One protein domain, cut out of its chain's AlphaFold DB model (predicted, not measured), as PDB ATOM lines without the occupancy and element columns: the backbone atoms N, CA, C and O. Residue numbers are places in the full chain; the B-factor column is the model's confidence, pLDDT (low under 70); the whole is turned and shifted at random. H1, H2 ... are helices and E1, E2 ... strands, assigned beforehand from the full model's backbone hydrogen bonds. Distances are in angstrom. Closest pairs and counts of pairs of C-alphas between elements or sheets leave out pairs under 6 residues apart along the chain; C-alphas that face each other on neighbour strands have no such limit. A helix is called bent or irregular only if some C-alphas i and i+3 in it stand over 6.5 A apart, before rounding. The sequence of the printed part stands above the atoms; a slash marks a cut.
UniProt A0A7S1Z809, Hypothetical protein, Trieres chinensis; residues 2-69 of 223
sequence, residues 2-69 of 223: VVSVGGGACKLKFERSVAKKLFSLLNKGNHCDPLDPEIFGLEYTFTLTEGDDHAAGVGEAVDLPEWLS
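What this domain is: This is residues 2 to 69 of the 223 residues of the protein "Hypothetical protein" of Trieres chinensis (UniProt A0A7S1Z809). Two hairpins side by side, E1 with E2 and E3 with E4, make one twisted sheet, and a single helix, H1, leads away beyond one end of it. Residues 26 to 37, of which 26 to 31 belong to H1, stick out at one end of the long axis, and residues 52 to 57, between E3 and E4, at the other. The printed part has 68 residues with one named helix and four named strands, in the order E1, E2, H1, E3, E4; the sheet's order is E1, E2, E3, E4, all antiparallel, and the class is mixed. The whole is loose, with a radius of gyration of the C-alphas of 15.5 A, and spans 50 by 19 by 19 A.

How they stand to each other: E1, residues 2 to 5, is an edge strand and forms a hairpin with E2, residues 10 to 14; N 3 and O 12 are 2.9 A apart. H1, residues 16 to 31, only grazes the sheet with its residues 17 to 22. In H1, 9 of 12 O i to N i+4 pairs are within hydrogen-bond range. E3, residues 43 to 49, is antiparallel to E2, with N 11 and O 47 at 2.8 A. The closest C-alphas of H1 and E3, those of Val 18 and Glu 43, are 6.9 A apart. E4, residues 60 to 67, the other edge strand, forms a hairpin with E3, with N 44 and O 66 at 2.8 A. E1 and E4 are apart.

Where its parts are: E1 begins at C-alpha 2, (140.840, 113.145, 159.404). H1 measures 23.7 A, has a kink of 33 degrees near residue 25, and is irregular: C-alphas 27 and 30 are 9.1 A apart. E3 measures 19.6 A and E4 18.9 A, ending at C-alpha 67, (139.607, 115.971, 174.163).

The domain as a whole: The C-alphas farthest apart, those of His 31 and Ala 55, are 50.5 A apart. The printed part has no cut, and H1 to E3 is a long link. Residues 29 to 31 and 51 to 59 have pLDDT under 70.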
ATOM      1  N   VAL A   2     142.280 113.430 159.309       95.25
ATOM      2  CA  VAL A   2     140.840 113.145 159.404       95.25
ATOM      3  C   VAL A   2     140.654 111.635 159.428       95.25
ATOM      4  O   VAL A   2     141.216 110.943 158.582       95.25
ATOM      5  N   VAL A   3     139.902 111.153 160.410       94.06
ATOM      6  CA  VAL A   3     139.475 109.759 160.542       94.06
ATOM      7  C   VAL A   3     137.967 109.732 160.336       94.06
ATOM      8  O   VAL A   3     137.265 110.530 160.950       94.06
ATOM      9  N   SER A   4     137.476 108.842 159.476       94.69
ATOM     10  CA  SER A   4     136.048 108.702 159.175       94.69
ATOM     11  C   SER A   4     135.573 107.306 159.563       94.69
ATOM     12  O   SER A   4     136.266 106.333 159.273       94.69
ATOM     13  N   VAL A   5     134.400 107.220 160.188       93.25
ATOM     14  CA  VAL A   5     133.793 105.985 160.713       93.25
ATOM     15  C   VAL A   5     132.309 105.952 160.324       93.25
ATOM     16  O   VAL A   5     131.709 106.998 160.058       93.25
ATOM     17  N   GLY A   6     131.703 104.767 160.233       90.88
ATOM     18  CA  GLY A   6     130.264 104.615 159.991       90.88
ATOM     19  C   GLY A   6     129.858 105.027 158.582       90.88
ATOM     20  O   GLY A   6     128.836 105.679 158.388       90.88
ATOM     21  N   GLY A   7     130.700 104.737 157.588       88.94
ATOM     22  CA  GLY A   7     130.498 105.214 156.215       88.94
ATOM     23  C   GLY A   7     130.643 106.734 156.046       88.94
ATOM     24  O   GLY A   7     130.169 107.277 155.052       88.94
ATOM     25  N   GLY A   8     131.292 107.421 156.994       90.69
ATOM     26  CA  GLY A   8     131.522 108.869 156.954       90.69
ATOM     27  C   GLY A   8     130.490 109.704 157.707       90.69
ATOM     28  O   GLY A   8     130.627 110.927 157.714       90.69
ATOM     29  N   ALA A   9     129.517 109.057 158.356       90.56
ATOM     30  CA  ALA A   9     128.566 109.715 159.247       90.56
ATOM     31  C   ALA A   9     129.238 110.262 160.517       90.56
ATOM     32  O   ALA A   9     128.774 111.237 161.092       90.56
ATOM     33  N   CYS A  10     130.367 109.678 160.932       94.19
ATOM     34  CA  CYS A  10     131.190 110.195 162.019       94.19
ATOM     35  C   CYS A  10     132.587 110.555 161.508       94.19
ATOM     36  O   CYS A  10     133.210 109.784 160.768       94.19
ATOM     37  N   LYS A  11     133.111 111.710 161.927       95.69
ATOM     38  CA  LYS A  11     134.457 112.181 161.577       95.69
ATOM     39  C   LYS A  11     135.179 112.716 162.809       95.69
ATOM     40  O   LYS A  11     134.613 113.461 163.597       95.69
ATOM     41  N   LEU A  12     136.460 112.377 162.926       96.19
ATOM     42  CA  LEU A  12     137.379 112.959 163.898       96.19
ATOM     43  C   LEU A  12     138.455 113.730 163.146       96.19
ATOM     44  O   LEU A  12     139.192 113.161 162.331       96.19
ATOM     45  N   LYS A  13     138.571 115.025 163.419       97.31
ATOM     46  CA  LYS A  13     139.570 115.891 162.796       97.31
ATOM     47  C   LYS A  13     140.579 116.365 163.830       97.31
ATOM     48  O   LYS A  13     140.271 117.150 164.715       97.31
ATOM     49  N   PHE A  14     141.822 115.943 163.648       96.88
ATOM     50  CA  PHE A  14     142.956 116.346 164.472       96.88
ATOM     51  C   PHE A  14     143.758 117.447 163.788       96.88
ATOM     52  O   PHE A  14     144.090 117.340 162.593       96.88
ATOM     53  N   GLU A  15     144.166 118.455 164.558       95.94
ATOM     54  CA  GLU A  15     145.190 119.396 164.120       95.94
ATOM     55  C   GLU A  15     146.521 118.662 163.876       95.94
ATOM     56  O   GLU A  15     146.797 117.593 164.431       95.94
ATOM     57  N   ARG A  16     147.375 119.212 163.008       94.81
ATOM     58  CA  ARG A  16     148.646 118.561 162.664       94.81
ATOM     59  C   ARG A  16     149.585 118.480 163.869       94.81
ATOM     60  O   ARG A  16     150.318 117.499 163.983       94.81
ATOM     61  N   SER A  17     149.575 119.497 164.728       93.94
ATOM     62  CA  SER A  17     150.328 119.541 165.984       93.94
ATOM     63  C   SER A  17     149.920 118.385 166.912       93.94
ATOM     64  O   SER A  17     150.773 117.594 167.316       93.94
ATOM     65  N   VAL A  18     148.615 118.214 167.141       94.19
ATOM     66  CA  VAL A  18     148.041 117.170 168.000       94.19
ATOM     67  C   VAL A  18     148.316 115.779 167.440       94.19
ATOM     68  O   VAL A  18     148.784 114.908 168.167       94.19
ATOM     69  N   ALA A  19     148.122 115.569 166.135       93.31
ATOM     70  CA  ALA A  19     148.417 114.281 165.510       93.31
ATOM     71  C   ALA A  19     149.896 113.885 165.675       93.31
ATOM     72  O   ALA A  19     150.198 112.738 165.993       93.31
ATOM     73  N   LYS A  20     150.831 114.832 165.510       92.12
ATOM     74  CA  LYS A  20     152.259 114.578 165.765       92.12
ATOM     75  C   LYS A  20     152.518 114.205 167.225       92.12
ATOM     76  O   LYS A  20     153.290 113.281 167.468       92.12
ATOM     77  N   LYS A  21     151.871 114.898 168.168       91.12
ATOM     78  CA  LYS A  21     151.959 114.608 169.606       91.12
ATOM     79  C   LYS A  21     151.498 113.177 169.896       91.12
ATOM     80  O   LYS A  21     152.244 112.417 170.495       91.12
ATOM     81  N   LEU A  22     150.346 112.772 169.356       89.81
ATOM     82  CA  LEU A  22     149.805 111.414 169.488       89.81
ATOM     83  C   LEU A  22     150.764 110.336 168.976       89.81
ATOM     84  O   LEU A  22     151.075 109.399 169.704       89.81
ATOM     85  N   PHE A  23     151.276 110.470 167.752       89.25
ATOM     86  CA  PHE A  23     152.215 109.480 167.213       89.25
ATOM     87  C   PHE A  23     153.545 109.453 167.975       89.25
ATOM     88  O   PHE A  23     154.135 108.388 168.132       89.25
ATOM     89  N   SER A  24     154.006 110.599 168.487       87.94
ATOM     90  CA  SER A  24     155.174 110.658 169.371       87.94
ATOM     91  C   SER A  24     154.935 109.874 170.665       87.94
ATOM     92  O   SER A  24     155.761 109.043 171.034       87.94
ATOM     93  N   LEU A  25     153.777 110.070 171.308       85.75
ATOM     94  CA  LEU A  25     153.384 109.339 172.518       85.75
ATOM     95  C   LEU A  25     153.300 107.828 172.271       85.75
ATOM     96  O   LEU A  25     153.823 107.050 173.063       85.75
ATOM     97  N   LEU A  26     152.722 107.403 171.142       82.62
ATOM     98  CA  LEU A  26     152.666 105.985 170.764       82.62
ATOM     99  C   LEU A  26     154.065 105.374 170.593       82.62
ATOM    100  O   LEU A  26     154.296 104.240 171.006       82.62
ATOM    101  N   ASN A  27     155.015 106.131 170.039       84.06
ATOM    102  CA  ASN A  27     156.395 105.676 169.859       84.06
ATOM    103  C   ASN A  27     157.194 105.624 171.170       84.06
ATOM    104  O   ASN A  27     158.139 104.844 171.271       84.06
ATOM    105  N   LYS A  28     156.830 106.431 172.178       79.69
ATOM    106  CA  LYS A  28     157.434 106.382 173.522       79.69
ATOM    107  C   LYS A  28     157.063 105.096 174.287       79.69
ATOM    108  O   LYS A  28     157.762 104.731 175.233       79.69
ATOM    109  N   GLY A  29     156.015 104.382 173.866       69.25
ATOM    110  CA  GLY A  29     155.582 103.119 174.469       69.25
ATOM    111  C   GLY A  29     155.168 103.253 175.943       69.25
ATOM    112  O   GLY A  29     154.805 104.331 176.410       69.25
ATOM    113  N   ASN A  30     155.257 102.153 176.700       63.84
ATOM    114  CA  ASN A  30     154.852 102.078 178.117       63.84
ATOM    115  C   ASN A  30     155.764 102.853 179.095       63.84
ATOM    116  O   ASN A  30     155.602 102.725 180.305       63.84
ATOM    117  N   HIS A  31     156.739 103.622 178.606       64.81
ATOM    118  CA  HIS A  31     157.662 104.398 179.443       64.81
ATOM    119  C   HIS A  31     157.194 105.836 179.704       64.81
ATOM    120  O   HIS A  31     157.912 106.595 180.352       64.81
ATOM    121  N   CYS A  32     156.024 106.226 179.196       70.06
ATOM    122  CA  CYS A  32     155.470 107.551 179.448       70.06
ATOM    123  C   CYS A  32     154.823 107.599 180.836       70.06
ATOM    124  O   CYS A  32     153.982 106.756 181.152       70.06
ATOM    125  N   ASP A  33     155.193 108.596 181.640       85.56
ATOM    126  CA  ASP A  33     154.475 108.927 182.871       85.56
ATOM    127  C   ASP A  33     152.991 109.183 182.527       85.56
ATOM    128  O   ASP A  33     152.721 110.008 181.649       85.56
ATOM    129  N   PRO A  34     152.019 108.488 183.153       84.94
ATOM    130  CA  PRO A  34     150.593 108.698 182.903       84.94
ATOM    131  C   PRO A  34     150.105 110.132 183.141       84.94
ATOM    132  O   PRO A  34     149.044 110.497 182.633       84.94
ATOM    133  N   LEU A  35     150.858 110.923 183.910       86.62
ATOM    134  CA  LEU A  35     150.582 112.328 184.205       86.62
ATOM    135  C   LEU A  35     151.529 113.286 183.465       86.62
ATOM    136  O   LEU A  35     151.587 114.471 183.801       86.62
ATOM    137  N   ASP A  36     152.246 112.809 182.441       88.88
ATOM    138  CA  ASP A  36     153.056 113.663 181.572       88.88
ATOM    139  C   ASP A  36     152.174 114.790 180.981       88.88
ATOM    140  O   ASP A  36     151.141 114.505 180.362       88.88
ATOM    141  N   PRO A  37     152.559 116.075 181.124       86.94
ATOM    142  CA  PRO A  37     151.865 117.207 180.508       86.94
ATOM    143  C   PRO A  37     151.617 117.047 178.996       86.94
ATOM    144  O   PRO A  37     150.681 117.629 178.438       86.94
ATOM    145  N   GLU A  38     152.430 116.245 178.303       86.94
ATOM    146  CA  GLU A  38     152.237 115.919 176.895       86.94
ATOM    147  C   GLU A  38     150.976 115.073 176.620       86.94
ATOM    148  O   GLU A  38     150.467 115.078 175.498       86.94
ATOM    149  N   ILE A  39     150.408 114.404 177.617       87.50
ATOM    150  CA  ILE A  39     149.201 113.580 177.466       87.50
ATOM    151  C   ILE A  39     147.920 114.438 177.510       87.50
ATOM    152  O   ILE A  39     146.875 114.033 177.004       87.50
ATOM    153  N   PHE A  40     148.000 115.667 178.024       91.00
ATOM    154  CA  PHE A  40     146.860 116.579 178.130       91.00
ATOM    155  C   PHE A  40     146.675 117.459 176.882       91.00
ATOM    156  O   PHE A  40     147.600 117.671 176.086       91.00
ATOM    157  N   GLY A  41     145.463 118.003 176.722       92.31
ATOM    158  CA  GLY A  41     145.128 118.953 175.651       92.31
ATOM    159  C   GLY A  41     145.088 118.330 174.253       92.31
ATOM    160  O   GLY A  41     145.307 119.021 173.260       92.31
ATOM    161  N   LEU A  42     144.859 117.019 174.167       93.50
ATOM    162  CA  LEU A  42     144.766 116.274 172.913       93.50
ATOM    163  C   LEU A  42     143.392 116.483 172.261       93.50
ATOM    164  O   LEU A  42     142.541 115.596 172.278       93.50
ATOM    165  N   GLU A  43     143.180 117.684 171.731       96.38
ATOM    166  CA  GLU A  43     141.916 118.108 171.129       96.38
ATOM    167  C   GLU A  43     141.706 117.540 169.714       96.38
ATOM    168  O   GLU A  43     142.633 117.465 168.898       96.38
ATOM    169  N   TYR A  44     140.465 117.185 169.401       96.81
ATOM    170  CA  TYR A  44     139.986 116.896 168.055       96.81
ATOM    171  C   TYR A  44     138.593 117.484 167.854       96.81
ATOM    172  O   TYR A  44     137.826 117.626 168.796       96.81
ATOM    173  N   THR A  45     138.242 117.812 166.615       97.31
ATOM    174  CA  THR A  45     136.852 118.124 166.267       97.31
ATOM    175  C   THR A  45     136.113 116.816 166.029       97.31
ATOM    176  O   THR A  45     136.534 116.025 165.175       97.31
ATOM    177  N   PHE A  46     135.047 116.588 166.788       96.69
ATOM    178  CA  PHE A  46     134.112 115.492 166.597       96.69
ATOM    179  C   PHE A  46     132.918 115.987 165.792       96.69
ATOM    180  O   PHE A  46     132.261 116.956 166.178       96.69
ATOM    181  N   THR A  47     132.641 115.306 164.687       95.00
ATOM    182  CA  THR A  47     131.493 115.596 163.834       95.00
ATOM    183  C   THR A  47     130.653 114.332 163.674       95.00
ATOM    184  O   THR A  47     131.192 113.287 163.296       95.00
ATOM    185  N   LEU A  48     129.351 114.425 163.937       93.38
ATOM    186  CA  LEU A  48     128.377 113.351 163.753       93.38
ATOM    187  C   LEU A  48     127.185 113.886 162.961       93.38
ATOM    188  O   LEU A  48     126.498 114.792 163.426       93.38
ATOM    189  N   THR A  49     126.925 113.302 161.797       89.19
ATOM    190  CA  THR A  49     125.801 113.678 160.936       89.19
ATOM    191  C   THR A  49     124.505 113.068 161.455       89.19
ATOM    192  O   THR A  49     124.483 111.888 161.820       89.19
ATOM    193  N   GLU A  50     123.416 113.827 161.417       79.69
ATOM    194  CA  GLU A  50     122.078 113.293 161.658       79.69
ATOM    195  C   GLU A  50     121.641 112.415 160.468       79.69
ATOM    196  O   GLU A  50     121.958 112.711 159.314       79.69
ATOM    197  N   GLY A  51     120.977 111.290 160.745       67.06
ATOM    198  CA  GLY A  51     120.484 110.391 159.698       67.06
ATOM    199  C   GLY A  51     119.349 111.014 158.879       67.06
ATOM    200  O   GLY A  51     118.601 111.853 159.379       67.06
ATOM    201  N   ASP A  52     119.175 110.541 157.641       60.66
ATOM    202  CA  ASP A  52     118.152 111.026 156.695       60.66
ATOM    203  C   ASP A  52     116.698 110.852 157.203       60.66
ATOM    204  O   ASP A  52     115.769 111.454 156.666       60.66
ATOM    205  N   ASP A  53     116.505 110.045 158.250       58.09
ATOM    206  CA  ASP A  53     115.205 109.685 158.825       58.09
ATOM    207  C   ASP A  53     114.687 110.697 159.869       58.09
ATOM    208  O   ASP A  53     113.566 110.561 160.373       58.09
ATOM    209  N   HIS A  54     115.465 111.733 160.202       53.34
ATOM    210  CA  HIS A  54     115.032 112.788 161.116       53.34
ATOM    211  C   HIS A  54     114.356 113.947 160.370       53.34
ATOM    212  O   HIS A  54     114.916 114.591 159.485       53.34
ATOM    213  N   ALA A  55     113.127 114.270 160.786       50.34
ATOM    214  CA  ALA A  55     112.283 115.317 160.199       50.34
ATOM    215  C   ALA A  55     112.862 116.752 160.278       50.34
ATOM    216  O   ALA A  55     112.236 117.687 159.782       50.34
ATOM    217  N   ALA A  56     114.028 116.936 160.909       49.94
ATOM    218  CA  ALA A  56     114.698 118.222 161.107       49.94
ATOM    219  C   ALA A  56     115.671 118.615 159.972       49.94
ATOM    220  O   ALA A  56     116.143 119.751 159.951       49.94
ATOM    221  N   GLY A  57     115.892 117.740 158.984       49.75
ATOM    222  CA  GLY A  57     116.740 118.013 157.821       49.75
ATOM    223  C   GLY A  57     118.172 117.493 157.965       49.75
ATOM    224  O   GLY A  57     118.617 117.127 159.044       49.75
ATOM    225  N   VAL A  58     118.886 117.443 156.839       55.78
ATOM    226  CA  VAL A  58     120.268 116.948 156.756       55.78
ATOM    227  C   VAL A  58     121.196 117.967 157.426       55.78
ATOM    228  O   VAL A  58     121.484 119.019 156.850       55.78
ATOM    229  N   GLY A  59     121.628 117.682 158.652       66.62
ATOM    230  CA  GLY A  59     122.495 118.549 159.448       66.62
ATOM    231  C   GLY A  59     123.526 117.764 160.256       66.62
ATOM    232  O   GLY A  59     123.442 116.546 160.399       66.62
ATOM    233  N   GLU A  60     124.524 118.473 160.780       76.00
ATOM    234  CA  GLU A  60     125.467 117.901 161.743       76.00
ATOM    235  C   GLU A  60     124.789 117.881 163.121       76.00
ATOM    236  O   GLU A  60     124.517 118.937 163.695       76.00
ATOM    237  N   ALA A  61     124.502 116.686 163.645       84.00
ATOM    238  CA  ALA A  61     123.966 116.507 164.994       84.00
ATOM    239  C   ALA A  61     124.964 117.004 166.050       84.00
ATOM    240  O   ALA A  61     124.577 117.552 167.082       84.00
ATOM    241  N   VAL A  62     126.260 116.827 165.778       88.25
ATOM    242  CA  VAL A  62     127.356 117.356 166.592       88.25
ATOM    243  C   VAL A  62     128.460 117.857 165.669       88.25
ATOM    244  O   VAL A  62     128.836 117.153 164.738       88.25
ATOM    245  N   ASP A  63     128.999 119.042 165.953       92.56
ATOM    246  CA  ASP A  63     130.250 119.553 165.378       92.56
ATOM    247  C   ASP A  63     130.975 120.399 166.434       92.56
ATOM    248  O   ASP A  63     130.796 121.616 166.524       92.56
ATOM    249  N   LEU A  64     131.704 119.732 167.333       94.94
ATOM    250  CA  LEU A  64     132.276 120.353 168.533       94.94
ATOM    251  C   LEU A  64     133.693 119.842 168.829       94.94
ATOM    252  O   LEU A  64     134.051 118.724 168.447       94.94
ATOM    253  N   PRO A  65     134.527 120.650 169.511       96.69
ATOM    254  CA  PRO A  65     135.807 120.182 170.019       96.69
ATOM    255  C   PRO A  65     135.611 119.200 171.182       96.69
ATOM    256  O   PRO A  65     134.820 119.441 172.096       96.69
ATOM    257  N   GLU A  66     136.388 118.124 171.164       96.94
ATOM    258  CA  GLU A  66     136.495 117.119 172.217       96.94
ATOM    259  C   GLU A  66     137.971 116.852 172.542       96.94
ATOM    260  O   GLU A  66     138.863 117.124 171.736       96.94
ATOM    261  N   TRP A  67     138.248 116.293 173.722       96.25
ATOM    262  CA  TRP A  67     139.607 115.971 174.163       96.25
ATOM    263  C   TRP A  67     139.747 114.476 174.403       96.25
ATOM    264  O   TRP A  67     138.952 113.867 175.122       96.25
ATOM    265  N   LEU A  68     140.801 113.883 173.841       94.00
ATOM    266  CA  LEU A  68     141.137 112.498 174.139       94.00
ATOM    267  C   LEU A  68     141.413 112.346 175.634       94.00
ATOM    268  O   LEU A  68     142.113 113.159 176.237       94.00
ATOM    269  N   SER A  69     140.881 111.267 176.201       92.44
ATOM    270  CA  SER A  69     141.052 110.899 177.605       92.44
ATOM    271  C   SER A  69     141.792 109.564 177.696       92.44
ATOM    272  O   SER A  69     141.154 108.509 177.700       92.44
TER     273      SER A  69